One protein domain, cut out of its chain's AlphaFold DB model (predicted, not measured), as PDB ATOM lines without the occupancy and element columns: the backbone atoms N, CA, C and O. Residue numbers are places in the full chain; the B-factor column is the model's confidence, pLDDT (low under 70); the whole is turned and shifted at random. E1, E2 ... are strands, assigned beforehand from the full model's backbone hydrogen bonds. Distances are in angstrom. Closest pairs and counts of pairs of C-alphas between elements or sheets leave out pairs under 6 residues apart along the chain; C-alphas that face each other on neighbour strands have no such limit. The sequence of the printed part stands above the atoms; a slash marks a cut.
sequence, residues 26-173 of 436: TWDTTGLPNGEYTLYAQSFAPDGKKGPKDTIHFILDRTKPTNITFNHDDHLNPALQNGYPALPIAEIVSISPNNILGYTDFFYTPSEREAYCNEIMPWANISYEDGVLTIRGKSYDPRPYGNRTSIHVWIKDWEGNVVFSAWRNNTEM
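Overview. This is residues 26 to 173 of the 436 residues of the protein "Peptidase C25" of Thermoplasmatales archaeon (UniProt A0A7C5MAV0). What shape do these coordinates make? Two layers of strands, only partly face to face: a long, twisted sheet, E3 E2 E9 E10, has the short pair E4 and E8 over part of one face, while E7 runs on into E8 and belongs to a small sheet, E1 E7 E6 E5, that reaches away from the long sheet to E5. Long loops join E3, E4, E5 and E6. What is the tally? The printed part has 148 residues, no named helix and ten strands, E1 to E10 in order, holding 64 residues, under half; the class is all strand and each sheet is antiparallel. It is compact, with a radius of gyration of the C-alphas of 15.4 A and spans of 48 by 35 by 25 A.

Along the chain. Where do the first strands lie? E1 is residues 26 to 28, from C-alpha 26 at (-49.775, 45.641, -36.622). E2 is residues 35 to 44, 29.9 A long, and E3 residues 50 to 60, 29.1 A. Which short strands follow? They are E4, residues 89 to 92, E5, 106 to 108, E6, 126 to 129, E7, 132 to 135, and E8, 137 to 140. Where do the strands end? E9, residues 148 to 157, spans 30.5 A, and E10, residues 162 to 172, spans 27.2 A to C-alpha 172 at (-62.915, 38.196, -24.533).

Arrangement. What is beside E1? E7 is its antiparallel neighbour, with N 27 and O 133 2.9 A apart. E5 E6 E7 form a meander, each strand the antiparallel neighbour of the one before, with N 134 to O 127 at 2.9 A and N 106 to O 128 at 2.8 A. How is the long sheet paired? The hairpin E2 and E3 has N 39 to O 56 at 2.8 A, and the hairpin E9 and E10 has N 166 to O 153 at 2.8 A; E2 and E9 are antiparallel neighbours, with N 40 and O 154 within hydrogen-bond range at 2.8 A. What faces this sheet? E4 and E8, with N 138 to O 91 at 2.8 A, form a sandwich with it, two sheets face to face, their best planes 33 degrees apart. The closest C-alphas of E2 and E4 are those of Ser 43 and Ala 90, 5.0 A apart; E2 and E7 are apart.

Size, cuts and confidence. How large is it? The C-alphas farthest apart, of Thr 63 and Pro 144, are 48.3 A apart. Which links are long? E3 to E4 has 28 residues, E4 to E5 13 and E5 to E6 17; residues 100 to 101 pair, parallel, with 59 to 60 of E3. Is anything missing or uncertain? The printed part has no cut, its mean pLDDT is 97.3, and no printed residue is under 70.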
ATOM      1  N   THR A  26     -50.830  45.512 -35.606       98.38
ATOM      2  CA  THR A  26     -49.775  45.641 -36.622       98.38
ATOM      3  C   THR A  26     -48.765  46.724 -36.259       98.38
ATOM      4  O   THR A  26     -49.130  47.816 -35.819       98.38
ATOM      5  N   TRP A  27     -47.481  46.424 -36.451       98.50
ATOM      6  CA  TRP A  27     -46.381  47.365 -36.271       98.50
ATOM      7  C   TRP A  27     -45.522  47.425 -37.534       98.50
ATOM      8  O   TRP A  27     -44.849  46.458 -37.887       98.50
ATOM      9  N   ASP A  28     -45.561  48.573 -38.210       98.38
ATOM     10  CA  ASP A  28     -44.712  48.864 -39.363       98.38
ATOM     11  C   ASP A  28     -43.309  49.262 -38.892       98.38
ATOM     12  O   ASP A  28     -43.126  50.240 -38.163       98.38
ATOM     13  N   THR A  29     -42.316  48.477 -39.302       97.50
ATOM     14  CA  THR A  29     -40.903  48.697 -38.973       97.50
ATOM     15  C   THR A  29     -40.139  49.388 -40.105       97.50
ATOM     16  O   THR A  29     -38.911  49.503 -40.059       97.50
ATOM     17  N   THR A  30     -40.831  49.827 -41.156       94.56
ATOM     18  CA  THR A  30     -40.235  50.522 -42.297       94.56
ATOM     19  C   THR A  30     -39.715  51.893 -41.876       94.56
ATOM     20  O   THR A  30     -40.385  52.661 -41.192       94.56
ATOM     21  N   GLY A  31     -38.483  52.212 -42.277       93.38
ATOM     22  CA  GLY A  31     -37.828  53.475 -41.922       93.38
ATOM     23  C   GLY A  31     -37.286  53.537 -40.490       93.38
ATOM     24  O   GLY A  31     -36.594  54.502 -40.163       93.38
ATOM     25  N   LEU A  32     -37.534  52.518 -39.659       97.38
ATOM     26  CA  LEU A  32     -36.896  52.408 -38.353       97.38
ATOM     27  C   LEU A  32     -35.431  51.965 -38.503       97.38
ATOM     28  O   LEU A  32     -35.115  51.123 -39.350       97.38
ATOM     29  N   PRO A  33     -34.515  52.528 -37.701       97.56
ATOM     30  CA  PRO A  33     -33.100  52.198 -37.783       97.56
ATOM     31  C   PRO A  33     -32.803  50.794 -37.236       97.56
ATOM     32  O   PRO A  33     -33.455  50.322 -36.302       97.56
ATOM     33  N   ASN A  34     -31.778  50.142 -37.795       98.00
ATOM     34  CA  ASN A  34     -31.285  48.870 -37.267       98.00
ATOM     35  C   ASN A  34     -30.790  49.049 -35.827       98.00
ATOM     36  O   ASN A  34     -30.080  50.012 -35.534       98.00
ATOM     37  N   GLY A  35     -31.113  48.101 -34.955       97.88
ATOM     38  CA  GLY A  35     -30.725  48.146 -33.551       97.88
ATOM     39  C   GLY A  35     -31.543  47.206 -32.675       97.88
ATOM     40  O   GLY A  35     -32.309  46.374 -33.163       97.88
ATOM     41  N   GLU A  36     -31.352  47.342 -31.368       98.44
ATOM     42  CA  GLU A  36     -32.101  46.595 -30.360       98.44
ATOM     43  C   GLU A  36     -33.434  47.280 -30.057       98.44
ATOM     44  O   GLU A  36     -33.512  48.505 -29.937       98.44
ATOM     45  N   TYR A  37     -34.476  46.471 -29.909       98.75
ATOM     46  CA  TYR A  37     -35.817  46.905 -29.549       98.75
ATOM     47  C   TYR A  37     -36.346  46.040 -28.409       98.75
ATOM     48  O   TYR A  37     -35.998  44.867 -28.261       98.75
ATOM     49  N   THR A  38     -37.203  46.628 -27.581       98.75
ATOM     50  CA  THR A  38     -37.888  45.909 -26.503       98.75
ATOM     51  C   THR A  38     -39.387  46.089 -26.639       98.75
ATOM     52  O   THR A  38     -39.889  47.211 -26.535       98.75
ATOM     53  N   LEU A  39     -40.099  44.986 -26.854       98.75
ATOM     54  CA  LEU A  39     -41.552  44.930 -26.797       98.75
ATOM     55  C   LEU A  39     -41.980  44.708 -25.353       98.75
ATOM     56  O   LEU A  39     -41.410  43.886 -24.637       98.75
ATOM     57  N   TYR A  40     -43.016  45.424 -24.950       98.75
ATOM     58  CA  TYR A  40     -43.712  45.197 -23.702       98.75
ATOM     59  C   TYR A  40     -45.194  44.983 -23.967       98.75
ATOM     60  O   TYR A  40     -45.786  45.693 -24.785       98.75
ATOM     61  N   ALA A  41     -45.802  44.081 -23.206       98.62
ATOM     62  CA  ALA A  41     -47.244  43.922 -23.163       98.62
ATOM     63  C   ALA A  41     -47.746  43.826 -21.719       98.62
ATOM     64  O   ALA A  41     -47.076  43.280 -20.844       98.62
ATOM     65  N   GLN A  42     -48.922  44.388 -21.437       98.69
ATOM     66  CA  GLN A  42     -49.533  44.321 -20.109       98.69
ATOM     67  C   GLN A  42     -51.049  44.190 -20.215       98.69
ATOM     68  O   GLN A  42     -51.687  44.972 -20.918       98.69
ATOM     69  N   SER A  43     -51.612  43.224 -19.487       98.56
ATOM     70  CA  SER A  43     -53.055  42.986 -19.432       98.56
ATOM     71  C   SER A  43     -53.706  43.686 -18.238       98.56
ATOM     72  O   SER A  43     -53.109  43.824 -17.163       98.56
ATOM     73  N   PHE A  44     -54.945  44.124 -18.438       98.56
ATOM     74  CA  PHE A  44     -55.765  44.880 -17.502       98.56
ATOM     75  C   PHE A  44     -57.165  44.273 -17.433       98.56
ATOM     76  O   PHE A  44     -57.839  44.118 -18.452       98.56
ATOM     77  N   ALA A  45     -57.630  43.979 -16.224       98.06
ATOM     78  CA  ALA A  45     -59.003  43.563 -15.989       98.06
ATOM     79  C   ALA A  45     -59.959  44.768 -15.865       98.06
ATOM     80  O   ALA A  45     -59.517  45.882 -15.561       98.06
ATOM     81  N   PRO A  46     -61.283  44.568 -16.027       97.31
ATOM     82  CA  PRO A  46     -62.274  45.642 -15.968       97.31
ATOM     83  C   PRO A  46     -62.347  46.351 -14.611       97.31
ATOM     84  O   PRO A  46     -62.759  47.505 -14.547       97.31
ATOM     85  N   ASP A  47     -61.939  45.680 -13.531       96.44
ATOM     86  CA  ASP A  47     -61.859  46.245 -12.180       96.44
ATOM     87  C   ASP A  47     -60.558  47.033 -11.922       96.44
ATOM     88  O   ASP A  47     -60.289  47.445 -10.795       96.44
ATOM     89  N   GLY A  48     -59.741  47.250 -12.959       94.19
ATOM     90  CA  GLY A  48     -58.518  48.050 -12.910       94.19
ATOM     91  C   GLY A  48     -57.278  47.299 -12.424       94.19
ATOM     92  O   GLY A  48     -56.190  47.883 -12.390       94.19
ATOM     93  N   LYS A  49     -57.391  46.010 -12.068       97.25
ATOM     94  CA  LYS A  49     -56.213  45.184 -11.763       97.25
ATOM     95  C   LYS A  49     -55.376  44.983 -13.019       97.25
ATOM     96  O   LYS A  49     -55.914  44.786 -14.104       97.25
ATOM     97  N   LYS A  50     -54.056  44.998 -12.857       97.56
ATOM     98  CA  LYS A  50     -53.098  44.822 -13.951       97.56
ATOM     99  C   LYS A  50     -52.137  43.680 -13.671       97.56
ATOM    100  O   LYS A  50     -51.739  43.479 -12.521       97.56
ATOM    101  N   GLY A  51     -51.775  42.976 -14.731       97.88
ATOM    102  CA  GLY A  51     -50.819  41.882 -14.723       97.88
ATOM    103  C   GLY A  51     -49.361  42.311 -14.628       97.88
ATOM    104  O   GLY A  51     -49.049  43.501 -14.757       97.88
ATOM    105  N   PRO A  52     -48.442  41.348 -14.464       98.19
ATOM    106  CA  PRO A  52     -47.043  41.521 -14.833       98.19
ATOM    107  C   PRO A  52     -46.901  41.961 -16.295       98.19
ATOM    108  O   PRO A  52     -47.801  41.759 -17.110       98.19
ATOM    109  N   LYS A  53     -45.772  42.597 -16.615       98.25
ATOM    110  CA  LYS A  53     -45.439  42.921 -18.002       98.25
ATOM    111  C   LYS A  53     -44.774  41.713 -18.637       98.25
ATOM    112  O   LYS A  53     -43.795  41.224 -18.079       98.25
ATOM    113  N   ASP A  54     -45.252  41.320 -19.803       98.38
ATOM    114  CA  ASP A  54     -44.460  40.526 -20.729       98.38
ATOM    115  C   ASP A  54     -43.427  41.449 -21.397       98.38
ATOM    116  O   ASP A  54     -43.732  42.608 -21.698       98.38
ATOM    117  N   THR A  55     -42.175  41.003 -21.498       98.31
ATOM    118  CA  THR A  55     -41.032  41.814 -21.952       98.31
ATOM    119  C   THR A  55     -40.138  40.992 -22.866       98.31
ATOM    120  O   THR A  55     -39.491  40.048 -22.419       98.31
ATOM    121  N   ILE A  56     -40.040  41.404 -24.129       98.56
ATOM    122  CA  ILE A  56     -39.327  40.663 -25.170       98.56
ATOM    123  C   ILE A  56     -38.285  41.569 -25.820       98.56
ATOM    124  O   ILE A  56     -38.616  42.592 -26.422       98.56
ATOM    125  N   HIS A  57     -37.016  41.184 -25.707       98.50
ATOM    126  CA  HIS A  57     -35.888  41.875 -26.333       98.50
ATOM    127  C   HIS A  57     -35.563  41.237 -27.684       98.50
ATOM    128  O   HIS A  57     -35.323  40.035 -27.744       98.50
ATOM    129  N   PHE A  58     -35.523  42.012 -28.763       98.56
ATOM    130  CA  PHE A  58     -35.257  41.511 -30.114       98.56
ATOM    131  C   PHE A  58     -34.483  42.545 -30.940       98.56
ATOM    132  O   PHE A  58     -34.228  43.665 -30.494       98.56
ATOM    133  N   ILE A  59     -34.075  42.159 -32.144       98.62
ATOM    134  CA  ILE A  59     -33.225  42.967 -33.017       98.62
ATOM    135  C   ILE A  59     -33.986  43.279 -34.305       98.62
ATOM    136  O   ILE A  59     -34.544  42.381 -34.933       98.62
ATOM    137  N   LEU A  60     -33.967  44.539 -34.736       98.50
ATOM    138  CA  LEU A  60     -34.283  44.913 -36.114       98.50
ATOM    139  C   LEU A  60     -32.956  45.040 -36.866       98.50
ATOM    140  O   LEU A  60     -32.130  45.887 -36.528       98.50
ATOM    141  N   ASP A  61     -32.723  44.195 -37.866       98.12
ATOM    142  CA  ASP A  61     -31.495  44.224 -38.662       98.12
ATOM    143  C   ASP A  61     -31.791  43.900 -40.125       98.12
ATOM    144  O   ASP A  61     -31.769  42.748 -40.558       98.12
ATOM    145  N   ARG A  62     -32.002  44.950 -40.924       96.69
ATOM    146  CA  ARG A  62     -32.272  44.842 -42.366       96.69
ATOM    147  C   ARG A  62     -31.090  44.328 -43.192       96.69
ATOM    148  O   ARG A  62     -31.233  44.161 -44.398       96.69
ATOM    149  N   THR A  63     -29.932  44.067 -42.580       97.38
ATOM    150  CA  THR A  63     -28.795  43.420 -43.258       97.38
ATOM    151  C   THR A  63     -28.828  41.894 -43.151       97.38
ATOM    152  O   THR A  63     -28.048  41.218 -43.820       97.38
ATOM    153  N   LYS A  64     -29.737  41.341 -42.338       97.81
ATOM    154  CA  LYS A  64     -29.870  39.903 -42.085       97.81
ATOM    155  C   LYS A  64     -31.261  39.385 -42.461       97.81
ATOM    156  O   LYS A  64     -32.224  40.153 -42.458       97.81
ATOM    157  N   PRO A  65     -31.382  38.088 -42.799       98.31
ATOM    158  CA  PRO A  65     -32.686  37.467 -42.988       98.31
ATOM    159  C   PRO A  65     -33.472  37.464 -41.673       98.31
ATOM    160  O   PRO A  65     -32.889  37.435 -40.586       98.31
ATOM    161  N   THR A  66     -34.799  37.486 -41.784       98.62
ATOM    162  CA  THR A  66     -35.699  37.406 -40.630       98.62
ATOM    163  C   THR A  66     -35.580  36.034 -39.976       98.62
ATOM    164  O   THR A  66     -35.551  35.009 -40.657       98.62
ATOM    165  N   ASN A  67     -35.523  36.014 -38.648       98.00
ATOM    166  CA  ASN A  67     -35.530  34.806 -37.839       98.00
ATOM    167  C   ASN A  67     -36.443  35.035 -36.636       98.00
ATOM    168  O   ASN A  67     -36.083  35.776 -35.718       98.00
ATOM    169  N   ILE A  68     -37.615  34.405 -36.671       98.06
ATOM    170  CA  ILE A  68     -38.621  34.484 -35.619       98.06
ATOM    171  C   ILE A  68     -38.911  33.070 -35.117       98.06
ATOM    172  O   ILE A  68     -39.018  32.126 -35.899       98.06
ATOM    173  N   THR A  69     -39.059  32.932 -33.807       97.69
ATOM    174  CA  THR A  69     -39.524  31.715 -33.147       97.69
ATOM    175  C   THR A  69     -40.817  32.003 -32.394       97.69
ATOM    176  O   THR A  69     -41.035  33.115 -31.908       97.69
ATOM    177  N   PHE A  70     -41.679  30.994 -32.316       97.31
ATOM    178  CA  PHE A  70     -42.912  31.038 -31.538       97.31
ATOM    179  C   PHE A  70     -42.601  31.043 -30.036       97.31
ATOM    180  O   PHE A  70     -41.819  30.206 -29.581       97.31
ATOM    181  N   ASN A  71     -43.201  31.976 -29.290       95.88
ATOM    182  CA  ASN A  71     -43.059  32.079 -27.836       95.88
ATOM    183  C   ASN A  71     -44.385  31.725 -27.164       95.88
ATOM    184  O   ASN A  71     -45.384  32.347 -27.470       95.88
ATOM    185  N   HIS A  72     -44.436  30.729 -26.290       96.50
ATOM    186  CA  HIS A  72     -45.656  30.437 -25.533       96.50
ATOM    187  C   HIS A  72     -45.243  29.920 -24.163       96.50
ATOM    188  O   HIS A  72     -45.256  28.717 -23.893       96.50
ATOM    189  N   ASP A  73     -44.790  30.841 -23.321       96.12
ATOM    190  CA  ASP A  73     -44.135  30.534 -22.055       96.12
ATOM    191  C   ASP A  73     -44.816  31.173 -20.843       96.12
ATOM    192  O   ASP A  73     -44.286  31.130 -19.737       96.12
ATOM    193  N   ASP A  74     -46.060  31.628 -20.992       97.06
ATOM    194  CA  ASP A  74     -46.845  32.239 -19.916       97.06
ATOM    195  C   ASP A  74     -47.078  31.345 -18.685       97.06
ATOM    196  O   ASP A  74     -47.363  31.859 -17.606       97.06
ATOM    197  N   HIS A  75     -46.859  30.030 -18.772       96.69
ATOM    198  CA  HIS A  75     -46.759  29.146 -17.595       96.69
ATOM    199  C   HIS A  75     -45.619  29.531 -16.629       96.69
ATOM    200  O   HIS A  75     -45.669  29.208 -15.440       96.69
ATOM    201  N   LEU A  76     -44.609  30.257 -17.110       96.88
ATOM    202  CA  LEU A  76     -43.515  30.833 -16.326       96.88
ATOM    203  C   LEU A  76     -43.864  32.213 -15.753       96.88
ATOM    204  O   LEU A  76     -43.076  32.780 -14.990       96.88
ATOM    205  N   ASN A  77     -45.038  32.765 -16.077       97.25
ATOM    206  CA  ASN A  77     -45.427  34.091 -15.624       97.25
ATOM    207  C   ASN A  77     -45.458  34.144 -14.079       97.25
ATOM    208  O   ASN A  77     -46.053  33.269 -13.434       97.25
ATOM    209  N   PRO A  78     -44.852  35.171 -13.449       95.44
ATOM    210  CA  PRO A  78     -44.765  35.272 -11.992       95.44
ATOM    211  C   PRO A  78     -46.131  35.329 -11.296       95.44
ATOM    212  O   PRO A  78     -46.231  34.946 -10.130       95.44
ATOM    213  N   ALA A  79     -47.188  35.774 -11.982       96.81
ATOM    214  CA  ALA A  79     -48.535  35.785 -11.419       96.81
ATOM    215  C   ALA A  79     -49.132  34.379 -11.236       96.81
ATOM    216  O   ALA A  79     -49.987  34.222 -10.369       96.81
ATOM    217  N   LEU A  80     -48.669  33.371 -11.986       97.06
ATOM    218  CA  LEU A  80     -49.185  31.995 -11.921       97.06
ATOM    219  C   LEU A  80     -48.416  31.095 -10.940       97.06
ATOM    220  O   LEU A  80     -48.888  30.017 -10.591       97.06
ATOM    221  N   GLN A  81     -47.261  31.540 -10.431       94.19
ATOM    222  CA  GLN A  81     -46.387  30.713  -9.581       94.19
ATOM    223  C   GLN A  81     -47.014  30.331  -8.230       94.19
ATOM    224  O   GLN A  81     -46.593  29.364  -7.602       94.19
ATOM    225  N   ASN A  82     -48.034  31.075  -7.789       94.44
ATOM    226  CA  ASN A  82     -48.785  30.792  -6.564       94.44
ATOM    227  C   ASN A  82     -50.147  30.125  -6.838       94.44
ATOM    228  O   ASN A  82     -50.976  30.041  -5.933       94.44
ATOM    229  N   GLY A  83     -50.382  29.659  -8.068       94.81
ATOM    230  CA  GLY A  83     -51.651  29.083  -8.501       94.81
ATOM    231  C   GLY A  83     -52.734  30.130  -8.769       94.81
ATOM    232  O   GLY A  83     -52.451  31.299  -9.034       94.81
ATOM    233  N   TYR A  84     -53.987  29.685  -8.711       97.56
ATOM    234  CA  TYR A  84     -55.172  30.475  -9.046       97.56
ATOM    235  C   TYR A  84     -55.993  30.817  -7.791       97.56
ATOM    236  O   TYR A  84     -55.930  30.079  -6.804       97.56
ATOM    237  N   PRO A  85     -56.799  31.895  -7.800       97.81
ATOM    238  CA  PRO A  85     -56.890  32.924  -8.841       97.81
ATOM    239  C   PRO A  85     -55.617  33.774  -8.951       97.81
ATOM    240  O   PRO A  85     -54.959  34.038  -7.946       97.81
ATOM    241  N   ALA A  86     -55.322  34.274 -10.152       97.88
ATOM    242  CA  ALA A  86     -54.146  35.108 -10.414       97.88
ATOM    243  C   ALA A  86     -54.507  36.503 -10.964       97.88
ATOM    244  O   ALA A  86     -55.674  36.833 -11.183       97.88
ATOM    245  N   LEU A  87     -53.493  37.363 -11.123       98.19
ATOM    246  CA  LEU A  87     -53.635  38.644 -11.828       98.19
ATOM    247  C   LEU A  87     -53.815  38.410 -13.338       98.19
ATOM    248  O   LEU A  87     -53.378  37.369 -13.823       98.19
ATOM    249  N   PRO A  88     -54.392  39.374 -14.085       98.38
ATOM    250  CA  PRO A  88     -54.498  39.282 -15.541       98.38
ATOM    251  C   PRO A  88     -53.152  38.984 -16.200       98.38
ATOM    252  O   PRO A  88     -52.127  39.486 -15.745       98.38
ATOM    253  N   ILE A  89     -53.151  38.203 -17.273       98.56
ATOM    254  CA  ILE A  89     -51.934  37.764 -17.963       98.56
ATOM    255  C   ILE A  89     -51.914  38.355 -19.365       98.56
ATOM    256  O   ILE A  89     -52.934  38.369 -20.047       98.56
ATOM    257  N   ALA A  90     -50.754  38.866 -19.771       98.44
ATOM    258  CA  ALA A  90     -50.423  39.158 -21.160       98.44
ATOM    259  C   ALA A  90     -49.286  38.227 -21.578       98.44
ATOM    260  O   ALA A  90     -48.380  38.000 -20.777       98.44
ATOM    261  N   GLU A  91     -49.353  37.735 -22.808       98.25
ATOM    262  CA  GLU A  91     -48.339  36.877 -23.421       98.25
ATOM    263  C   GLU A  91     -48.276  37.198 -24.909       98.25
ATOM    264  O   GLU A  91     -49.296  37.086 -25.588       98.25
ATOM    265  N   ILE A  92     -47.121  37.600 -25.430       98.56
ATOM    266  CA  ILE A  92     -46.907  37.821 -26.859       98.56
ATOM    267  C   ILE A  92     -46.187  36.622 -27.454       98.56
ATOM    268  O   ILE A  92     -45.098  36.249 -27.029       98.56
ATOM    269  N   VAL A  93     -46.792  36.054 -28.498       98.19
ATOM    270  CA  VAL A  93     -46.338  34.788 -29.090       98.19
ATOM    271  C   VAL A  93     -45.705  34.937 -30.469       98.19
ATOM    272  O   VAL A  93     -45.065  34.020 -30.983       98.19
ATOM    273  N   SER A  94     -45.866  36.115 -31.072       97.38
ATOM    274  CA  SER A  94     -45.436  36.420 -32.438       97.38
ATOM    275  C   SER A  94     -43.951  36.772 -32.583       97.38
ATOM    276  O   SER A  94     -43.507  37.033 -33.698       97.38
ATOM    277  N   ILE A  95     -43.195  36.847 -31.484       97.75
ATOM    278  CA  ILE A  95     -41.748  37.092 -31.482       97.75
ATOM    279  C   ILE A  95     -41.134  36.610 -30.164       97.75
ATOM    280  O   ILE A  95     -41.748  36.775 -29.119       97.75
ATOM    281  N   SER A  96     -39.931  36.032 -30.199       97.50
ATOM    282  CA  SER A  96     -39.202  35.563 -29.009       97.50
ATOM    283  C   SER A  96     -37.964  36.419 -28.705       97.50
ATOM    284  O   SER A  96     -37.472  37.142 -29.582       97.50
ATOM    285  N   PRO A  97     -37.378  36.295 -27.499       97.75
ATOM    286  CA  PRO A  97     -36.113  36.940 -27.181       97.75
ATOM    287  C   PRO A  97     -34.990  36.611 -28.178       97.75
ATOM    288  O   PRO A  97     -34.814  35.466 -28.595       97.75
ATOM    289  N   ASN A  98     -34.184  37.617 -28.519       96.69
ATOM    290  CA  ASN A  98     -33.048  37.563 -29.452       96.69
ATOM    291  C   ASN A  98     -33.404  37.248 -30.916       96.69
ATOM    292  O   ASN A  98     -32.509  36.997 -31.727       96.69
ATOM    293  N   ASN A  99     -34.687  37.252 -31.276       98.44
ATOM    294  CA  ASN A  99     -35.114  37.138 -32.668       98.44
ATOM    295  C   ASN A  99     -34.669  38.350 -33.501       98.44
ATOM    296  O   ASN A  99     -34.379  39.425 -32.968       98.44
ATOM    297  N   ILE A 100     -34.625  38.161 -34.822       98.69
ATOM    298  CA  ILE A 100     -34.230  39.188 -35.788       98.69
ATOM    299  C   ILE A 100     -35.405  39.455 -36.724       98.69
ATOM    300  O   ILE A 100     -35.815  38.569 -37.472       98.69
ATOM    301  N   LEU A 101     -35.900  40.688 -36.736       98.44
ATOM    302  CA  LEU A 101     -36.735  41.209 -37.814       98.44
ATOM    303  C   LEU A 101     -35.806  41.719 -38.920       98.44
ATOM    304  O   LEU A 101     -35.047  42.669 -38.724       98.44
ATOM    305  N   GLY A 102     -35.806  41.031 -40.057       98.06
ATOM    306  CA  GLY A 102     -34.821  41.198 -41.120       98.06
ATOM    307  C   GLY A 102     -35.406  41.739 -42.421       98.06
ATOM    308  O   GLY A 102     -36.398  42.478 -42.429       98.06
ATOM    309  N   TYR A 103     -34.760  41.393 -43.538       97.12
ATOM    310  CA  TYR A 103     -35.189  41.784 -44.889       97.12
ATOM    311  C   TYR A 103     -36.120  40.779 -45.588       97.12
ATOM    312  O   TYR A 103     -36.609  41.086 -46.669       97.12
ATOM    313  N   THR A 104     -36.335  39.583 -45.029       98.31
ATOM    314  CA  THR A 104     -37.214  38.559 -45.626       98.31
ATOM    315  C   THR A 104     -38.557  38.498 -44.919       98.31
ATOM    316  O   THR A 104     -38.615  38.670 -43.700       98.31
ATOM    317  N   ASP A 105     -39.612  38.150 -45.645       98.56
ATOM    318  CA  ASP A 105     -40.888  37.813 -45.019       98.56
ATOM    319  C   ASP A 105     -40.771  36.516 -44.206       98.56
ATOM    320  O   ASP A 105     -39.899  35.672 -44.452       98.56
ATOM    321  N   PHE A 106     -41.643  36.364 -43.215       98.50
ATOM    322  CA  PHE A 106     -41.712  35.187 -42.362       98.50
ATOM    323  C   PHE A 106     -43.158  34.883 -41.983       98.50
ATOM    324  O   PHE A 106     -43.879  35.747 -41.480       98.50
ATOM    325  N   PHE A 107     -43.551  33.624 -42.163       98.38
ATOM    326  CA  PHE A 107     -44.872  33.123 -41.805       98.38
ATOM    327  C   PHE A 107     -44.737  31.796 -41.078       98.38
ATOM    328  O   PHE A 107     -43.972  30.925 -41.496       98.38
ATOM    329  N   TYR A 108     -45.506  31.633 -40.011       98.25
ATOM    330  CA  TYR A 108     -45.562  30.379 -39.278       98.25
ATOM    331  C   TYR A 108     -46.919  30.219 -38.594       98.25
ATOM    332  O   TYR A 108     -47.395  31.119 -37.901       98.25
ATOM    333  N   THR A 109     -47.527  29.054 -38.792       97.75
ATOM    334  CA  THR A 109     -48.782  28.649 -38.158       97.75
ATOM    335  C   THR A 109     -48.454  27.527 -37.177       97.75
ATOM    336  O   THR A 109     -48.126  26.428 -37.638       97.75
ATOM    337  N   PRO A 110     -48.499  27.776 -35.855       96.50
ATOM    338  CA  PRO A 110     -48.271  26.725 -34.874       96.50
ATOM    339  C   PRO A 110     -49.343  25.645 -34.989       96.50
ATOM    340  O   PRO A 110     -50.515  25.930 -35.248       96.50
ATOM    341  N   SER A 111     -48.925  24.398 -34.784       94.88
ATOM    342  CA  SER A 111     -49.846  23.264 -34.699       94.88
ATOM    343  C   SER A 111     -50.595  23.259 -33.363       94.88
ATOM    344  O   SER A 111     -50.167  23.896 -32.403       94.88
ATOM    345  N   GLU A 112     -51.637  22.435 -33.228       91.31
ATOM    346  CA  GLU A 112     -52.333  22.212 -31.944       91.31
ATOM    347  C   GLU A 112     -51.397  21.750 -30.800       91.31
ATOM    348  O   GLU A 112     -51.687  21.935 -29.617       91.31
ATOM    349  N   ARG A 113     -50.230  21.171 -31.129       91.75
ATOM    350  CA  ARG A 113     -49.204  20.802 -30.135       91.75
ATOM    351  C   ARG A 113     -48.449  22.002 -29.567       91.75
ATOM    352  O   ARG A 113     -47.839  21.875 -28.507       91.75
ATOM    353  N   GLU A 114     -48.501  23.145 -30.237       94.88
ATOM    354  CA  GLU A 114     -47.805  24.384 -29.872       94.88
ATOM    355  C   GLU A 114     -48.801  25.465 -29.417       94.88
ATOM    356  O   GLU A 114     -48.560  26.147 -28.418       94.88
ATOM    357  N   ALA A 115     -49.955  25.562 -30.082       95.81
ATOM    358  CA  ALA A 115     -51.022  26.508 -29.779       95.81
ATOM    359  C   ALA A 115     -52.399  25.839 -29.914       95.81
ATOM    360  O   ALA A 115     -52.929  25.699 -31.016       95.81
ATOM    361  N   TYR A 116     -52.972  25.418 -28.786       95.75
ATOM    362  CA  TYR A 116     -54.303  24.815 -28.744       95.75
ATOM    363  C   TYR A 116     -55.381  25.753 -29.313       95.75
ATOM    364  O   TYR A 116     -55.367  26.960 -29.056       95.75
ATOM    365  N   CYS A 117     -56.299  25.184 -30.098       94.75
ATOM    366  CA  CYS A 117     -57.397  25.859 -30.794       94.75
ATOM    367  C   CYS A 117     -56.979  26.921 -31.828       94.75
ATOM    368  O   CYS A 117     -57.840  27.656 -32.323       94.75
ATOM    369  N   ASN A 118     -55.699  26.989 -32.214       95.44
ATOM    370  CA  ASN A 118     -55.226  27.987 -33.175       95.44
ATOM    371  C   ASN A 118     -55.801  27.780 -34.591       95.44
ATOM    372  O   ASN A 118     -55.940  28.735 -35.355       95.44
ATOM    373  N   GLU A 119     -56.180  26.547 -34.944       90.69
ATOM    374  CA  GLU A 119     -56.828  26.253 -36.232       90.69
ATOM    375  C   GLU A 119     -58.220  26.894 -36.361       90.69
ATOM    376  O   GLU A 119     -58.665  27.204 -37.467       90.69
ATOM    377  N   ILE A 120     -58.903  27.104 -35.231       87.94
ATOM    378  CA  ILE A 120     -60.248  27.694 -35.164       87.94
ATOM    379  C   ILE A 120     -60.143  29.206 -34.938       87.94
ATOM    380  O   ILE A 120     -60.873  29.986 -35.549       87.94
ATOM    381  N   MET A 121     -59.213  29.616 -34.074       89.38
ATOM    382  CA  MET A 121     -58.980  30.997 -33.671       89.38
ATOM    383  C   MET A 121     -57.507  31.325 -33.934       89.38
ATOM    384  O   MET A 121     -56.674  30.898 -33.145       89.38
ATOM    385  N   PRO A 122     -57.134  32.074 -34.990       92.62
ATOM    386  CA  PRO A 122     -55.734  32.266 -35.400       92.62
ATOM    387  C   PRO A 122     -54.950  33.243 -34.496       92.62
ATOM    388  O   PRO A 122     -54.236  34.127 -34.972       92.62
ATOM    389  N   TRP A 123     -55.091  33.102 -33.177       95.75
ATOM    390  CA  TRP A 123     -54.525  33.961 -32.142       95.75
ATOM    391  C   TRP A 123     -53.005  33.829 -32.015       95.75
ATOM    392  O   TRP A 123     -52.386  34.690 -31.394       95.75
ATOM    393  N   ALA A 124     -52.401  32.784 -32.591       97.56
ATOM    394  CA  ALA A 124     -50.987  32.451 -32.425       97.56
ATOM    395  C   ALA A 124     -50.161  32.510 -33.722       97.56
ATOM    396  O   ALA A 124     -48.952  32.274 -33.698       97.56
ATOM    397  N   ASN A 125     -50.781  32.836 -34.861       97.81
ATOM    398  CA  ASN A 125     -50.084  32.887 -36.148       97.81
ATOM    399  C   ASN A 125     -49.023  33.993 -36.187       97.81
ATOM    400  O   ASN A 125     -49.280  35.149 -35.840       97.81
ATOM    401  N   ILE A 126     -47.846  33.657 -36.707       98.38
ATOM    402  CA  ILE A 126     -46.754  34.604 -36.920       98.38
ATOM    403  C   ILE A 126     -46.794  35.077 -38.367       98.38
ATOM    404  O   ILE A 126     -46.770  34.266 -39.294       98.38
ATOM    405  N   SER A 127     -46.822  36.394 -38.546       98.31
ATOM    406  CA  SER A 127     -46.704  37.037 -39.851       98.31
ATOM    407  C   SER A 127     -45.851  38.297 -39.744       98.31
ATOM    408  O   SER A 127     -46.170  39.219 -38.986       98.31
ATOM    409  N   TYR A 128     -44.769  38.314 -40.515       98.62
ATOM    410  CA  TYR A 128     -43.937  39.477 -40.787       98.62
ATOM    411  C   TYR A 128     -43.785  39.596 -42.302       98.62
ATOM    412  O   TYR A 128     -43.124  38.760 -42.912       98.62
ATOM    413  N   GLU A 129     -44.431  40.590 -42.899       98.50
ATOM    414  CA  GLU A 129     -44.524  40.758 -44.354       98.50
ATOM    415  C   GLU A 129     -44.308  42.227 -44.697       98.50
ATOM    416  O   GLU A 129     -44.841  43.098 -44.006       98.50
ATOM    417  N   ASP A 130     -43.488  42.513 -45.710       97.56
ATOM    418  CA  ASP A 130     -43.226  43.880 -46.182       97.56
ATOM    419  C   ASP A 130     -42.779  44.843 -45.059       97.56
ATOM    420  O   ASP A 130     -43.060  46.040 -45.061       97.56
ATOM    421  N   GLY A 131     -42.063  44.319 -44.057       97.50
ATOM    422  CA  GLY A 131     -41.610  45.096 -42.903       97.50
ATOM    423  C   GLY A 131     -42.670  45.346 -41.826       97.50
ATOM    424  O   GLY A 131     -42.383  46.075 -40.876       97.50
ATOM    425  N   VAL A 132     -43.848  44.732 -41.912       98.69
ATOM    426  CA  VAL A 132     -44.917  44.845 -40.916       98.69
ATOM    427  C   VAL A 132     -44.988  43.574 -40.073       98.69
ATOM    428  O   VAL A 132     -45.288  42.499 -40.584       98.69
ATOM    429  N   LEU A 133     -44.758  43.691 -38.761       98.69
ATOM    430  CA  LEU A 133     -44.991  42.602 -37.808       98.69
ATOM    431  C   LEU A 133     -46.447  42.625 -37.349       98.69
ATOM    432  O   LEU A 133     -46.925  43.642 -36.847       98.69
ATOM    433  N   THR A 134     -47.142  41.494 -37.453       98.62
ATOM    434  CA  THR A 134     -48.425  41.315 -36.763       98.62
ATOM    435  C   THR A 134     -48.184  40.719 -35.383       98.62
ATOM    436  O   THR A 134     -47.818  39.555 -35.243       98.62
ATOM    437  N   ILE A 135     -48.385  41.543 -34.363       98.62
ATOM    438  CA  ILE A 135     -48.249  41.205 -32.955       98.62
ATOM    439  C   ILE A 135     -49.505  40.465 -32.494       98.62
ATOM    440  O   ILE A 135     -50.616  41.010 -32.505       98.62
ATOM    441  N   ARG A 136     -49.303  39.218 -32.073       98.31
ATOM    442  CA  ARG A 136     -50.347  38.304 -31.607       98.31
ATOM    443  C   ARG A 136     -49.971  37.661 -30.277       98.31
ATOM    444  O   ARG A 136     -48.805  37.670 -29.885       98.31
ATOM    445  N   GLY A 137     -50.968  37.117 -29.587       97.88
ATOM    446  CA  GLY A 137     -50.787  36.522 -28.274       97.88
ATOM    447  C   GLY A 137     -52.066  36.461 -27.451       97.88
ATOM    448  O   GLY A 137     -53.167  36.511 -28.000       97.88
ATOM    449  N   LYS A 138     -51.912  36.353 -26.131       97.62
ATOM    450  CA  LYS A 138     -53.006  36.147 -25.181       97.62
ATOM    451  C   LYS A 138     -53.184  37.326 -24.234       97.62
ATOM    452  O   LYS A 138     -52.224  37.993 -23.846       97.62
ATOM    453  N   SER A 139     -54.433  37.554 -23.838       98.06
ATOM    454  CA  SER A 139     -54.799  38.474 -22.764       98.06
ATOM    455  C   SER A 139     -56.021  37.939 -22.027       98.06
ATOM    456  O   SER A 139     -57.130  37.981 -22.562       98.06
ATOM    457  N   TYR A 140     -55.839  37.473 -20.792       98.12
ATOM    458  CA  TYR A 140     -56.892  36.778 -20.042       98.12
ATOM    459  C   TYR A 140     -56.869  37.098 -18.543       98.12
ATOM    460  O   TYR A 140     -55.866  37.574 -18.010       98.12
ATOM    461  N   ASP A 141     -58.004  36.890 -17.868       98.06
ATOM    462  CA  ASP A 141     -58.200  37.168 -16.440       98.06
ATOM    463  C   ASP A 141     -58.396  35.852 -15.664       98.06
ATOM    464  O   ASP A 141     -59.516  35.347 -15.646       98.06
ATOM    465  N   PRO A 142     -57.362  35.310 -14.988       97.38
ATOM    466  CA  PRO A 142     -57.369  33.967 -14.391       97.38
ATOM    467  C   PRO A 142     -58.220  33.807 -13.121       97.38
ATOM    468  O   PRO A 142     -57.873  33.057 -12.205       97.38
ATOM    469  N   ARG A 143     -59.305  34.567 -13.006       97.94
ATOM    470  CA  ARG A 143     -60.223  34.575 -11.869       97.94
ATOM    471  C   ARG A 143     -61.535  33.901 -12.255       97.94
ATOM    472  O   ARG A 143     -61.892  33.915 -13.430       97.94
ATOM    473  N   PRO A 144     -62.315  33.401 -11.283       97.88
ATOM    474  CA  PRO A 144     -63.643  32.867 -11.559       97.88
ATOM    475  C   PRO A 144     -64.508  33.879 -12.300       97.88
ATOM    476  O   PRO A 144     -64.675  35.012 -11.833       97.88
ATOM    477  N   TYR A 145     -65.063  33.459 -13.438       97.31
ATOM    478  CA  TYR A 145     -65.822  34.310 -14.362       97.31
ATOM    479  C   TYR A 145     -65.049  35.498 -14.959       97.31
ATOM    480  O   TYR A 145     -65.666  36.405 -15.521       97.31
ATOM    481  N   GLY A 146     -63.723  35.528 -14.831       96.44
ATOM    482  CA  GLY A 146     -62.877  36.480 -15.534       96.44
ATOM    483  C   GLY A 146     -62.942  36.173 -17.021       96.44
ATOM    484  O   GLY A 146     -62.471  35.129 -17.449       96.44
ATOM    485  N   ASN A 147     -63.586  37.050 -17.793       96.69
ATOM    486  CA  ASN A 147     -63.853  36.773 -19.203       96.69
ATOM    487  C   ASN A 147     -63.508  37.906 -20.168       96.69
ATOM    488  O   ASN A 147     -63.778  37.831 -21.365       96.69
ATOM    489  N   ARG A 148     -62.978  39.008 -19.639       97.31
ATOM    490  CA  ARG A 148     -62.688  40.199 -20.422       97.31
ATOM    491  C   ARG A 148     -61.451  40.877 -19.886       97.31
ATOM    492  O   ARG A 148     -61.360  41.127 -18.689       97.31
ATOM    493  N   THR A 149     -60.544  41.247 -20.772       98.31
ATOM    494  CA  THR A 149     -59.372  42.059 -20.440       98.31
ATOM    495  C   THR A 149     -59.146  43.135 -21.497       98.31
ATOM    496  O   THR A 149     -59.864  43.236 -22.488       98.31
ATOM    497  N   SER A 150     -58.201  44.030 -21.250       98.56
ATOM    498  CA  SER A 150     -57.631  44.923 -22.257       98.56
ATOM    499  C   SER A 150     -56.119  44.810 -22.179       98.56
ATOM    500  O   SER A 150     -55.580  44.685 -21.083       98.56
ATOM    501  N   ILE A 151     -55.434  44.868 -23.313       98.69
ATOM    502  CA  ILE A 151     -53.980  44.743 -23.389       98.69
ATOM    503  C   ILE A 151     -53.373  45.998 -24.010       98.69
ATOM    504  O   ILE A 151     -53.850  46.504 -25.030       98.69
ATOM    505  N   HIS A 152     -52.319  46.502 -23.373       98.69
ATOM    506  CA  HIS A 152     -51.465  47.562 -23.903       98.69
ATOM    507  C   HIS A 152     -50.172  46.939 -24.398       98.69
ATOM    508  O   HIS A 152     -49.496  46.263 -23.626       98.69
ATOM    509  N   VAL A 153     -49.826  47.199 -25.655       98.81
ATOM    510  CA  VAL A 153     -48.548  46.816 -26.252       98.81
ATOM    511  C   VAL A 153     -47.783  48.080 -26.613       98.81
ATOM    512  O   VAL A 153     -48.336  48.983 -27.241       98.81
ATOM    513  N   TRP A 154     -46.512  48.161 -26.233       98.81
ATOM    514  CA  TRP A 154     -45.633  49.253 -26.649       98.81
ATOM    515  C   TRP A 154     -44.216  48.753 -26.899       98.81
ATOM    516  O   TRP A 154     -43.766  47.790 -26.282       98.81
ATOM    517  N   ILE A 155     -43.503  49.424 -27.801       98.88
ATOM    518  CA  ILE A 155     -42.141  49.048 -28.191       98.88
ATOM    519  C   ILE A 155     -41.219  50.233 -27.970       98.88
ATOM    520  O   ILE A 155     -41.569  51.376 -28.282       98.88
ATOM    521  N   LYS A 156     -40.045  49.946 -27.411       98.75
ATOM    522  CA  LYS A 156     -38.966  50.907 -27.221       98.75
ATOM    523  C   LYS A 156     -37.765  50.588 -28.096       98.75
ATOM    524  O   LYS A 156     -37.465  49.412 -28.287       98.75
ATOM    525  N   ASP A 157     -37.091  51.626 -28.576       98.38
ATOM    526  CA  ASP A 157     -35.757  51.518 -29.174       98.38
ATOM    527  C   ASP A 157     -34.660  51.383 -28.093       98.38
ATOM    528  O   ASP A 157     -34.939  51.404 -26.887       98.38
ATOM    529  N   TRP A 158     -33.401  51.254 -28.521       96.56
ATOM    530  CA  TRP A 158     -32.233  51.136 -27.638       96.56
ATOM    531  C   TRP A 158     -31.935  52.407 -26.824       96.56
ATOM    532  O   TRP A 158     -31.197  52.347 -25.841       96.56
ATOM    533  N   GLU A 159     -32.499  53.557 -27.203       96.94
ATOM    534  CA  GLU A 159     -32.402  54.811 -26.443       96.94
ATOM    535  C   GLU A 159     -33.521  54.929 -25.393       96.94
ATOM    536  O   GLU A 159     -33.498  55.814 -24.535       96.94
ATOM    537  N   GLY A 160     -34.490  54.006 -25.415       96.69
ATOM    538  CA  GLY A 160     -35.622  53.953 -24.500       96.69
ATOM    539  C   GLY A 160     -36.832  54.781 -24.944       96.69
ATOM    540  O   GLY A 160     -37.798  54.879 -24.169       96.69
ATOM    541  N   ASN A 161     -36.817  55.341 -26.159       97.94
ATOM    542  CA  ASN A 161     -37.942  56.074 -26.732       97.94
ATOM    543  C   ASN A 161     -39.047  55.099 -27.129       97.94
ATOM    544  O   ASN A 161     -38.784  54.033 -27.679       97.94
ATOM    545  N   VAL A 162     -40.305  55.464 -26.882       98.44
ATOM    546  CA  VAL A 162     -41.450  54.670 -27.345       98.44
ATOM    547  C   VAL A 162     -41.671  54.952 -28.830       98.44
ATOM    548  O   VAL A 162     -42.099  56.046 -29.187       98.44
ATOM    549  N   VAL A 163     -41.401  53.959 -29.674       98.38
ATOM    550  CA  VAL A 163     -41.551  54.046 -31.140       98.38
ATOM    551  C   VAL A 163     -42.883  53.478 -31.633       98.38
ATOM    552  O   VAL A 163     -43.285  53.720 -32.766       98.38
ATOM    553  N   PHE A 164     -43.589  52.734 -30.779       98.69
ATOM    554  CA  PHE A 164     -44.906  52.174 -31.063       98.69
ATOM    555  C   PHE A 164     -45.711  51.997 -29.776       98.69
ATOM    556  O   PHE A 164     -45.154  51.656 -28.731       98.69
ATOM    557  N   SER A 165     -47.025  52.204 -29.849       98.56
ATOM    558  CA  SER A 165     -47.952  51.967 -28.743       98.56
ATOM    559  C   SER A 165     -49.359  51.723 -29.279       98.56
ATOM    560  O   SER A 165     -49.902  52.568 -29.988       98.56
ATOM    561  N   ALA A 166     -49.981  50.618 -28.881       98.62
ATOM    562  CA  ALA A 166     -51.330  50.249 -29.286       98.62
ATOM    563  C   ALA A 166     -52.096  49.573 -28.145       98.62
ATOM    564  O   ALA A 166     -51.524  48.869 -27.314       98.62
ATOM    565  N   TRP A 167     -53.412  49.776 -28.130       98.31
ATOM    566  CA  TRP A 167     -54.326  49.116 -27.202       98.31
ATOM    567  C   TRP A 167     -55.271  48.195 -27.958       98.31
ATOM    568  O   TRP A 167     -55.830  48.580 -28.988       98.31
ATOM    569  N   ARG A 168     -55.525  47.019 -27.387       97.88
ATOM    570  CA  ARG A 168     -56.659  46.173 -27.749       97.88
ATOM    571  C   ARG A 168     -57.557  46.059 -26.526       97.88
ATOM    572  O   ARG A 168     -57.171  45.492 -25.508       97.88
ATOM    573  N   ASN A 169     -58.739  46.657 -26.615       97.25
ATOM    574  CA  ASN A 169     -59.662  46.750 -25.490       97.25
ATOM    575  C   ASN A 169     -60.729  45.665 -25.564       97.25
ATOM    576  O   ASN A 169     -61.185  45.329 -26.655       97.25
ATOM    577  N   ASN A 170     -61.186  45.219 -24.397       95.88
ATOM    578  CA  ASN A 170     -62.290  44.270 -24.252       95.88
ATOM    579  C   ASN A 170     -62.076  42.962 -25.032       95.88
ATOM    580  O   ASN A 170     -63.000  42.471 -25.673       95.88
ATOM    581  N   THR A 171     -60.862  42.408 -24.988       95.56
ATOM    582  CA  THR A 171     -60.591  41.061 -25.493       95.56
ATOM    583  C   THR A 171     -61.322  40.059 -24.615       95.56
ATOM    584  O   THR A 171     -61.161  40.085 -23.391       95.56
ATOM    585  N   GLU A 172     -62.147  39.221 -25.232       95.94
ATOM    586  CA  GLU A 172     -62.915  38.196 -24.533       95.94
ATOM    587  C   GLU A 172     -62.182  36.852 -24.573       95.94
ATOM    588  O   GLU A 172     -61.493  36.546 -25.550       95.94
ATOM    589  N   MET A 173     -62.323  36.090 -23.494       96.25
ATOM    590  CA  MET A 173     -61.880  34.702 -23.356       96.25
ATOM    591  C   MET A 173     -62.749  34.066 -22.268       96.25
ATOM    592  O   MET A 173     -62.945  34.702 -21.238       96.25
TER     593      MET A 173